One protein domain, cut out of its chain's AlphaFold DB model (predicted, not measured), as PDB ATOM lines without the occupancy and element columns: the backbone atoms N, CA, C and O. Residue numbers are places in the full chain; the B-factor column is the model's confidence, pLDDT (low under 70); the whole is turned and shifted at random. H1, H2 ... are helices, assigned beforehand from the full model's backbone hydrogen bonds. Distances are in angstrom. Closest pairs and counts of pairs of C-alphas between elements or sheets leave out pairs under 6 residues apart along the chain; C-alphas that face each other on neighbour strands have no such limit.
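AT A GLANCE: This is residues 11 to 84 of the 84 residues of an uncharacterized protein of Clavibacter michiganensis (UniProt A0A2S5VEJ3). The longest helix, H2, runs like a bar along one side of a compact, rounded body, with H1 near its first end, H3 and H4 towards its last, and H5 crossing its middle; H6 packs on H1. There are 74 printed residues with six named helices, H1 to H6 along the chain, all helix; radius of gyration of the C-alphas 11.2 A, spans 29 by 23 by 19 A.

IN THESE COORDINATES: Find C-alpha 28 at (-34.706, 7.858, -23.729); H2, residues 28 to 42, runs 21.1 A. See also H1, 11 to 21; H3, 45 to 54; H4, 57 to 61; H5, 63 to 72; H6, 76 to 83, ending at (-46.191, 17.329, -27.803).

HOW THE PARTS SIT: With residues 31 to 35 alone, the hub H2 touches H5 about perpendicular, 85 degrees; look at C-alphas Trp 34 and Ala 65, the closest, 5.9 A. H1 touches H6, closest C-alphas Cys 13 and Cys 82, 4.8 A. Every O i to N i+4 pair is within hydrogen-bond range in H2 to H6, 5 of 7 in H1.

THE WHOLE: The farthest C-alphas, Phe 11 and Arg 54, are 30.7 A apart. The printed part has no cut or long link; no printed residue is under 70 in pLDDT.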
ATOM      1  N   PHE A  11     -37.203  12.923 -33.447       83.69
ATOM      2  CA  PHE A  11     -35.757  13.117 -33.398       83.69
ATOM      3  C   PHE A  11     -35.384  14.311 -32.511       83.69
ATOM      4  O   PHE A  11     -34.562  14.151 -31.613       83.69
ATOM      5  N   ALA A  12     -36.030  15.464 -32.708       83.25
ATOM      6  CA  ALA A  12     -35.805  16.653 -31.882       83.25
ATOM      7  C   ALA A  12     -36.290  16.455 -30.432       83.25
ATOM      8  O   ALA A  12     -35.580  16.751 -29.478       83.25
ATOM      9  N   CYS A  13     -37.432  15.788 -30.256       86.00
ATOM     10  CA  CYS A  13     -37.920  15.355 -28.952       86.00
ATOM     11  C   CYS A  13     -36.868  14.514 -28.222       86.00
ATOM     12  O   CYS A  13     -36.567  14.784 -27.066       86.00
ATOM     13  N   ALA A  14     -36.268  13.522 -28.897       85.06
ATOM     14  CA  ALA A  14     -35.228  12.685 -28.304       85.06
ATOM     15  C   ALA A  14     -33.995  13.499 -27.882       85.06
ATOM     16  O   ALA A  14     -33.454  13.246 -26.806       85.06
ATOM     17  N   THR A  15     -33.554  14.469 -28.689       84.81
ATOM     18  CA  THR A  15     -32.410  15.325 -28.338       84.81
ATOM     19  C   THR A  15     -32.709  16.236 -27.153       84.81
ATOM     20  O   THR A  15     -31.854  16.382 -26.279       84.81
ATOM     21  N   ASP A  16     -33.925  16.769 -27.077       84.69
ATOM     22  CA  ASP A  16     -34.338  17.700 -26.028       84.69
ATOM     23  C   ASP A  16     -34.518  17.007 -24.679       84.69
ATOM     24  O   ASP A  16     -34.107  17.529 -23.639       84.69
ATOM     25  N   ILE A  17     -35.064  15.786 -24.677       85.50
ATOM     26  CA  ILE A  17     -35.240  15.044 -23.429       85.50
ATOM     27  C   ILE A  17     -33.921  14.474 -22.898       85.50
ATOM     28  O   ILE A  17     -33.772  14.400 -21.681       85.50
ATOM     29  N   VAL A  18     -32.938  14.121 -23.743       80.88
ATOM     30  CA  VAL A  18     -31.675  13.465 -23.318       80.88
ATOM     31  C   VAL A  18     -31.013  14.162 -22.125       80.88
ATOM     32  O   VAL A  18     -30.639  13.488 -21.168       80.88
ATOM     33  N   GLY A  19     -30.907  15.494 -22.129       73.31
ATOM     34  CA  GLY A  19     -30.283  16.235 -21.024       73.31
ATOM     35  C   GLY A  19     -31.074  16.192 -19.708       73.31
ATOM     36  O   GLY A  19     -30.487  16.291 -18.629       73.31
ATOM     37  N   LEU A  20     -32.393  16.017 -19.788       72.12
ATOM     38  CA  LEU A  20     -33.306  15.991 -18.644       72.12
ATOM     39  C   LEU A  20     -33.333  14.606 -17.990       72.12
ATOM     40  O   LEU A  20     -33.170  14.495 -16.777       72.12
ATOM     41  N   ILE A  21     -33.458  13.543 -18.788       73.00
ATOM     42  CA  ILE A  21     -33.629  12.163 -18.290       73.00
ATOM     43  C   ILE A  21     -32.357  11.488 -17.784       73.00
ATOM     44  O   ILE A  21     -32.458  10.538 -17.007       73.00
ATOM     45  N   VAL A  22     -31.169  12.018 -18.095       74.06
ATOM     46  CA  VAL A  22     -29.919  11.600 -17.429       74.06
ATOM     47  C   VAL A  22     -30.028  11.753 -15.906       74.06
ATOM     48  O   VAL A  22     -29.507  10.917 -15.171       74.06
ATOM     49  N   ARG A  23     -30.754  12.771 -15.421       74.00
ATOM     50  CA  ARG A  23     -30.952  13.009 -13.980       74.00
ATOM     51  C   ARG A  23     -31.881  11.988 -13.326       74.00
ATOM     52  O   ARG A  23     -31.717  11.698 -12.149       74.00
ATOM     53  N   TYR A  24     -32.816  11.440 -14.097       72.62
ATOM     54  CA  TYR A  24     -33.809  10.471 -13.629       72.62
ATOM     55  C   TYR A  24     -33.333   9.018 -13.778       72.62
ATOM     56  O   TYR A  24     -33.982   8.102 -13.286       72.62
ATOM     57  N   GLY A  25     -32.210   8.775 -14.468       82.06
ATOM     58  CA  GLY A  25     -31.705   7.419 -14.712       82.06
ATOM     59  C   GLY A  25     -32.594   6.592 -15.650       82.06
ATOM     60  O   GLY A  25     -32.492   5.364 -15.680       82.06
ATOM     61  N   VAL A  26     -33.467   7.246 -16.423       86.50
ATOM     62  CA  VAL A  26     -34.440   6.588 -17.302       86.50
ATOM     63  C   VAL A  26     -33.951   6.622 -18.755       86.50
ATOM     64  O   VAL A  26     -33.555   7.679 -19.248       86.50
ATOM     65  N   PRO A  27     -33.990   5.497 -19.494       88.75
ATOM     66  CA  PRO A  27     -33.578   5.485 -20.892       88.75
ATOM     67  C   PRO A  27     -34.540   6.283 -21.785       88.75
ATOM     68  O   PRO A  27     -35.760   6.155 -21.679       88.75
ATOM     69  N   VAL A  28     -33.979   7.019 -22.750       88.75
ATOM     70  CA  VAL A  28     -34.706   7.858 -23.729       88.75
ATOM     71  C   VAL A  28     -35.856   7.111 -24.399       88.75
ATOM     72  O   VAL A  28     -36.973   7.616 -24.472       88.75
ATOM     73  N   GLY A  29     -35.610   5.876 -24.843       88.94
ATOM     74  CA  GLY A  29     -36.627   5.069 -25.515       88.94
ATOM     75  C   GLY A  29     -37.848   4.769 -24.639       88.94
ATOM     76  O   GLY A  29     -38.964   4.741 -25.153       88.94
ATOM     77  N   ARG A  30     -37.660   4.604 -23.322       92.00
ATOM     78  CA  ARG A  30     -38.767   4.385 -22.380       92.00
ATOM     79  C   ARG A  30     -39.612   5.644 -22.237       92.00
ATOM     80  O   ARG A  30     -40.829   5.559 -22.307       92.00
ATOM     81  N   VAL A  31     -38.965   6.799 -22.133       91.44
ATOM     82  CA  VAL A  31     -39.644   8.097 -22.007       91.44
ATOM     83  C   VAL A  31     -40.438   8.426 -23.265       91.44
ATOM     84  O   VAL A  31     -41.599   8.809 -23.178       91.44
ATOM     85  N   ILE A  32     -39.870   8.172 -24.446       91.50
ATOM     86  CA  ILE A  32     -40.611   8.267 -25.712       91.50
ATOM     87  C   ILE A  32     -41.810   7.310 -25.718       91.50
ATOM     88  O   ILE A  32     -42.879   7.675 -26.208       91.50
ATOM     89  N   GLY A  33     -41.647   6.095 -25.184       93.62
ATOM     90  CA  GLY A  33     -42.734   5.131 -25.005       93.62
ATOM     91  C   GLY A  33     -43.883   5.709 -24.181       93.62
ATOM     92  O   GLY A  33     -45.014   5.733 -24.661       93.62
ATOM     93  N   TRP A  34     -43.579   6.271 -23.013       95.06
ATOM     94  CA  TRP A  34     -44.569   6.910 -22.146       95.06
ATOM     95  C   TRP A  34     -45.243   8.119 -22.795       95.06
ATOM     96  O   TRP A  34     -46.460   8.255 -22.715       95.06
ATOM     97  N   ILE A  35     -44.495   8.970 -23.507       92.38
ATOM     98  CA  ILE A  35     -45.076  10.107 -24.241       92.38
ATOM     99  C   ILE A  35     -46.080   9.605 -25.287       92.38
ATOM    100  O   ILE A  35     -47.174  10.157 -25.426       92.38
ATOM    101  N   LYS A  36     -45.734   8.546 -26.027       91.88
ATOM    102  CA  LYS A  36     -46.630   7.943 -27.024       91.88
ATOM    103  C   LYS A  36     -47.869   7.328 -26.381       91.88
ATOM    104  O   LYS A  36     -48.965   7.513 -26.904       91.88
ATOM    105  N   GLU A  37     -47.702   6.639 -25.263       94.00
ATOM    106  CA  GLU A  37     -48.795   6.045 -24.496       94.00
ATOM    107  C   GLU A  37     -49.754   7.116 -23.959       94.00
ATOM    108  O   GLU A  37     -50.949   7.068 -24.251       94.00
ATOM    109  N   ALA A  38     -49.235   8.157 -23.303       93.06
ATOM    110  CA  ALA A  38     -50.027   9.291 -22.832       93.06
ATOM    111  C   ALA A  38     -50.801   9.962 -23.980       93.06
ATOM    112  O   ALA A  38     -51.989  10.259 -23.851       93.06
ATOM    113  N   ARG A  39     -50.169  10.147 -25.147       91.06
ATOM    114  CA  ARG A  39     -50.859  10.670 -26.338       91.06
ATOM    115  C   ARG A  39     -51.931   9.720 -26.866       91.06
ATOM    116  O   ARG A  39     -52.963  10.194 -27.327       91.06
ATOM    117  N   SER A  40     -51.715   8.410 -26.787       93.75
ATOM    118  CA  SER A  40     -52.713   7.412 -27.182       93.75
ATOM    119  C   SER A  40     -53.942   7.423 -26.270       93.75
ATOM    120  O   SER A  40     -55.046   7.177 -26.749       93.75
ATOM    121  N   ILE A  41     -53.763   7.698 -24.976       94.38
ATOM    122  CA  ILE A  41     -54.851   7.713 -23.986       94.38
ATOM    123  C   ILE A  41     -55.608   9.047 -24.022       94.38
ATOM    124  O   ILE A  41     -56.837   9.069 -24.059       94.38
ATOM    125  N   PHE A  42     -54.884  10.167 -24.031       93.31
ATOM    126  CA  PHE A  42     -55.464  11.499 -23.825       93.31
ATOM    127  C   PHE A  42     -55.623  12.322 -25.110       93.31
ATOM    128  O   PHE A  42     -56.229  13.395 -25.088       93.31
ATOM    129  N   GLY A  43     -55.094  11.840 -26.237       90.12
ATOM    130  CA  GLY A  43     -55.258  12.407 -27.579       90.12
ATOM    131  C   GLY A  43     -54.411  13.650 -27.869       90.12
ATOM    132  O   GLY A  43     -53.777  13.733 -28.921       90.12
ATOM    133  N   SER A  44     -54.374  14.618 -26.952       89.25
ATOM    134  CA  SER A  44     -53.654  15.885 -27.123       89.25
ATOM    135  C   SER A  44     -52.920  16.311 -25.855       89.25
ATOM    136  O   SER A  44     -53.258  15.888 -24.750       89.25
ATOM    137  N   LEU A  45     -51.968  17.238 -26.003       90.00
ATOM    138  CA  LEU A  45     -51.328  17.921 -24.878       90.00
ATOM    139  C   LEU A  45     -52.356  18.527 -23.909       90.00
ATOM    140  O   LEU A  45     -52.242  18.377 -22.698       90.00
ATOM    141  N   SER A  46     -53.402  19.168 -24.437       91.44
ATOM    142  CA  SER A  46     -54.481  19.725 -23.615       91.44
ATOM    143  C   SER A  46     -55.280  18.652 -22.865       91.44
ATOM    144  O   SER A  46     -55.757  18.919 -21.762       91.44
ATOM    145  N   GLY A  47     -55.410  17.445 -23.425       94.06
ATOM    146  CA  GLY A  47     -55.967  16.280 -22.739       94.06
ATOM    147  C   GLY A  47     -55.076  15.811 -21.590       94.06
ATOM    148  O   GLY A  47     -55.577  15.617 -20.484       94.06
ATOM    149  N   ILE A  48     -53.764  15.726 -21.827       93.19
ATOM    150  CA  ILE A  48     -52.760  15.350 -20.818       93.19
ATOM    151  C   ILE A  48     -52.770  16.346 -19.649       93.19
ATOM    152  O   ILE A  48     -52.971  15.948 -18.506       93.19
ATOM    153  N   VAL A  49     -52.662  17.650 -19.924       93.81
ATOM    154  CA  VAL A  49     -52.682  18.701 -18.886       93.81
ATOM    155  C   VAL A  49     -53.982  18.665 -18.078       93.81
ATOM    156  O   VAL A  49     -53.972  18.831 -16.858       93.81
ATOM    157  N   ARG A  50     -55.121  18.411 -18.735       95.56
ATOM    158  CA  ARG A  50     -56.410  18.286 -18.047       95.56
ATOM    159  C   ARG A  50     -56.473  17.041 -17.159       95.56
ATOM    160  O   ARG A  50     -57.087  17.120 -16.100       95.56
ATOM    161  N   ALA A  51     -55.880  15.924 -17.578       94.81
ATOM    162  CA  ALA A  51     -55.808  14.704 -16.778       94.81
ATOM    163  C   ALA A  51     -54.915  14.889 -15.542       94.81
ATOM    164  O   ALA A  51     -55.309  14.483 -14.450       94.81
ATOM    165  N   ILE A  52     -53.776  15.577 -15.691       93.56
ATOM    166  CA  ILE A  52     -52.885  15.937 -14.574       93.56
ATOM    167  C   ILE A  52     -53.642  16.803 -13.563       93.56
ATOM    168  O   ILE A  52     -53.717  16.468 -12.386       93.56
ATOM    169  N   ALA A  53     -54.310  17.864 -14.029       93.69
ATOM    170  CA  ALA A  53     -55.070  18.770 -13.162       93.69
ATOM    171  C   ALA A  53     -56.228  18.092 -12.403       93.69
ATOM    172  O   ALA A  53     -56.703  18.627 -11.402       93.69
ATOM    173  N   ARG A  54     -56.713  16.941 -12.886       94.00
ATOM    174  CA  ARG A  54     -57.771  16.148 -12.240       94.00
ATOM    175  C   ARG A  54     -57.236  15.045 -11.326       94.00
ATOM    176  O   ARG A  54     -58.020  14.490 -10.568       94.00
ATOM    177  N   GLY A  55     -55.936  14.753 -11.381       90.56
ATOM    178  CA  GLY A  55     -55.318  13.632 -10.667       90.56
ATOM    179  C   GLY A  55     -55.509  12.269 -11.345       90.56
ATOM    180  O   GLY A  55     -55.142  11.251 -10.771       90.56
ATOM    181  N   ASP A  56     -56.045  12.230 -12.569       93.19
ATOM    182  CA  ASP A  56     -56.330  10.981 -13.294       93.19
ATOM    183  C   ASP A  56     -55.115  10.472 -14.090       93.19
ATOM    184  O   ASP A  56     -55.108   9.346 -14.587       93.19
ATOM    185  N   PHE A  57     -54.090  11.312 -14.262       94.38
ATOM    186  CA  PHE A  57     -52.966  11.022 -15.150       94.38
ATOM    187  C   PHE A  57     -52.123   9.838 -14.664       94.38
ATOM    188  O   PHE A  57     -52.002   8.849 -15.385       94.38
ATOM    189  N   ALA A  58     -51.627   9.886 -13.425       94.94
ATOM    190  CA  ALA A  58     -50.840   8.805 -12.826       94.94
ATOM    191  C   ALA A  58     -51.606   7.477 -12.735       94.94
ATOM    192  O   ALA A  58     -51.030   6.414 -12.945       94.94
ATOM    193  N   VAL A  59     -52.928   7.531 -12.537       95.06
ATOM    194  CA  VAL A  59     -53.789   6.337 -12.548       95.06
ATOM    195  C   VAL A  59     -53.777   5.648 -13.916       95.06
ATOM    196  O   VAL A  59     -53.855   4.423 -13.991       95.06
ATOM    197  N   ALA A  60     -53.683   6.421 -15.000       94.00
ATOM    198  CA  ALA A  60     -53.740   5.896 -16.358       94.00
ATOM    199  C   ALA A  60     -52.384   5.408 -16.887       94.00
ATOM    200  O   ALA A  60     -52.354   4.416 -17.610       94.00
ATOM    201  N   VAL A  61     -51.288   6.109 -16.571       93.56
ATOM    202  CA  VAL A  61     -49.953   5.820 -17.142       93.56
ATOM    203  C   VAL A  61     -48.956   5.225 -16.140       93.56
ATOM    204  O   VAL A  61     -47.882   4.780 -16.540       93.56
ATOM    205  N   GLY A  62     -49.308   5.183 -14.854       95.12
ATOM    206  CA  GLY A  62     -48.418   4.806 -13.755       95.12
ATOM    207  C   GLY A  62     -47.592   5.982 -13.222       95.12
ATOM    208  O   GLY A  62     -47.307   6.938 -13.944       95.12
ATOM    209  N   ASP A  63     -47.192   5.891 -11.952       93.62
ATOM    210  CA  ASP A  63     -46.528   6.981 -11.221       93.62
ATOM    211  C   ASP A  63     -45.198   7.405 -11.867       93.62
ATOM    212  O   ASP A  63     -44.992   8.590 -12.120       93.62
ATOM    213  N   ASP A  64     -44.337   6.447 -12.236       92.12
ATOM    214  CA  ASP A  64     -43.038   6.726 -12.872       92.12
ATOM    215  C   ASP A  64     -43.188   7.516 -14.185       92.12
ATOM    216  O   ASP A  64     -42.429   8.443 -14.477       92.12
ATOM    217  N   ALA A  65     -44.170   7.133 -15.008       92.50
ATOM    218  CA  ALA A  65     -44.434   7.795 -16.277       92.50
ATOM    219  C   ALA A  65     -45.026   9.188 -16.052       92.50
ATOM    220  O   ALA A  65     -44.671  10.129 -16.769       92.50
ATOM    221  N   ALA A  66     -45.910   9.317 -15.060       94.94
ATOM    222  CA  ALA A  66     -46.539  10.579 -14.714       94.94
ATOM    223  C   ALA A  66     -45.522  11.606 -14.222       94.94
ATOM    224  O   ALA A  66     -45.458  12.693 -14.792       94.94
ATOM    225  N   GLU A  67     -44.669  11.235 -13.266       92.44
ATOM    226  CA  GLU A  67     -43.629  12.113 -12.722       92.44
ATOM    227  C   GLU A  67     -42.714  12.647 -13.832       92.44
ATOM    228  O   GLU A  67     -42.473  13.854 -13.944       92.44
ATOM    229  N   VAL A  68     -42.241  11.756 -14.707       91.31
ATOM    230  CA  VAL A  68     -41.338  12.146 -15.792       91.31
ATOM    231  C   VAL A  68     -42.046  13.032 -16.813       91.31
ATOM    232  O   VAL A  68     -41.486  14.051 -17.213       91.31
ATOM    233  N   ILE A  69     -43.262  12.690 -17.242       92.12
ATOM    234  CA  ILE A  69     -43.989  13.506 -18.223       92.12
ATOM    235  C   ILE A  69     -44.339  14.877 -17.639       92.12
ATOM    236  O   ILE A  69     -44.160  15.879 -18.328       92.12
ATOM    237  N   GLU A  70     -44.774  14.956 -16.384       91.56
ATOM    238  CA  GLU A  70     -45.052  16.228 -15.713       91.56
ATOM    239  C   GLU A  70     -43.809  17.123 -15.653       91.56
ATOM    240  O   GLU A  70     -43.893  18.311 -15.974       91.56
ATOM    241  N   ALA A  71     -42.637  16.554 -15.353       89.19
ATOM    242  CA  ALA A  71     -41.376  17.291 -15.387       89.19
ATOM    243  C   ALA A  71     -41.031  17.809 -16.798       89.19
ATOM    244  O   ALA A  71     -40.537  18.929 -16.950       89.19
ATOM    245  N   LEU A  72     -41.307  17.018 -17.838       89.25
ATOM    246  CA  LEU A  72     -41.084  17.398 -19.237       89.25
ATOM    247  C   LEU A  72     -42.014  18.526 -19.705       89.25
ATOM    248  O   LEU A  72     -41.596  19.380 -20.486       89.25
ATOM    249  N   LEU A  73     -43.253  18.566 -19.208       89.19
ATOM    250  CA  LEU A  73     -44.220  19.627 -19.509       89.19
ATOM    251  C   LEU A  73     -43.839  20.995 -18.920       89.19
ATOM    252  O   LEU A  73     -44.478  21.989 -19.247       89.19
ATOM    253  N   GLY A  74     -42.807  21.066 -18.075       85.94
ATOM    254  CA  GLY A  74     -42.229  22.324 -17.600       85.94
ATOM    255  C   GLY A  74     -41.194  22.949 -18.544       85.94
ATOM    256  O   GLY A  74     -40.622  23.982 -18.200       85.94
ATOM    257  N   VAL A  75     -40.904  22.330 -19.696       87.06
ATOM    258  CA  VAL A  75     -39.820  22.743 -20.603       87.06
ATOM    259  C   VAL A  75     -40.369  23.073 -21.992       87.06
ATOM    260  O   VAL A  75     -40.753  22.179 -22.741       87.06
ATOM    261  N   ASP A  76     -40.343  24.354 -22.372       83.81
ATOM    262  CA  ASP A  76     -40.958  24.849 -23.617       83.81
ATOM    263  C   ASP A  76     -40.476  24.125 -24.890       83.81
ATOM    264  O   ASP A  76     -41.291  23.788 -25.750       83.81
ATOM    265  N   GLY A  77     -39.170  23.839 -25.004       80.56
ATOM    266  CA  GLY A  77     -38.606  23.105 -26.152       80.56
ATOM    267  C   GLY A  77     -39.154  21.680 -26.267       80.56
ATOM    268  O   GLY A  77     -39.623  21.261 -27.323       80.56
ATOM    269  N   VAL A  78     -39.255  20.986 -25.130       84.94
ATOM    270  CA  VAL A  78     -39.820  19.633 -25.058       84.94
ATOM    271  C   VAL A  78     -41.301  19.637 -25.423       84.94
ATOM    272  O   VAL A  78     -41.759  18.743 -26.135       84.94
ATOM    273  N   ILE A  79     -42.066  20.632 -24.972       85.81
ATOM    274  CA  ILE A  79     -43.480  20.758 -25.342       85.81
ATOM    275  C   ILE A  79     -43.620  20.888 -26.862       85.81
ATOM    276  O   ILE A  79     -44.414  20.158 -27.460       85.81
ATOM    277  N   ALA A  80     -42.843  21.777 -27.483       85.06
ATOM    278  CA  ALA A  80     -42.895  22.005 -28.922       85.06
ATOM    279  C   ALA A  80     -42.535  20.742 -29.722       85.06
ATOM    280  O   ALA A  80     -43.269  20.367 -30.638       85.06
ATOM    281  N   ASP A  81     -41.463  20.047 -29.340       86.69
ATOM    282  CA  ASP A  81     -40.925  18.948 -30.143       86.69
ATOM    283  C   ASP A  81     -41.562  17.581 -29.838       86.69
ATOM    284  O   ASP A  81     -41.721  16.756 -30.748       86.69
ATOM    285  N   CYS A  82     -41.968  17.322 -28.590       83.44
ATOM    286  CA  CYS A  82     -42.571  16.049 -28.171       83.44
ATOM    287  C   CYS A  82     -44.108  16.045 -28.200       83.44
ATOM    288  O   CYS A  82     -44.720  14.986 -28.402       83.44
ATOM    289  N   PHE A  83     -44.739  17.206 -27.986       82.19
ATOM    290  CA  PHE A  83     -46.191  17.329 -27.803       82.19
ATOM    291  C   PHE A  83     -46.888  18.235 -28.827       82.19
ATOM    292  O   PHE A  83     -48.122  18.316 -28.802       82.19
ATOM    293  N   GLY A  84     -46.128  18.863 -29.729       73.69
ATOM    294  CA  GLY A  84     -46.646  19.536 -30.918       73.69
ATOM    295  C   GLY A  84     -46.917  18.617 -32.100       73.69
ATOM    296  O   GLY A  84     -47.041  17.366 -31.965       73.69
TER     297      GLY A  84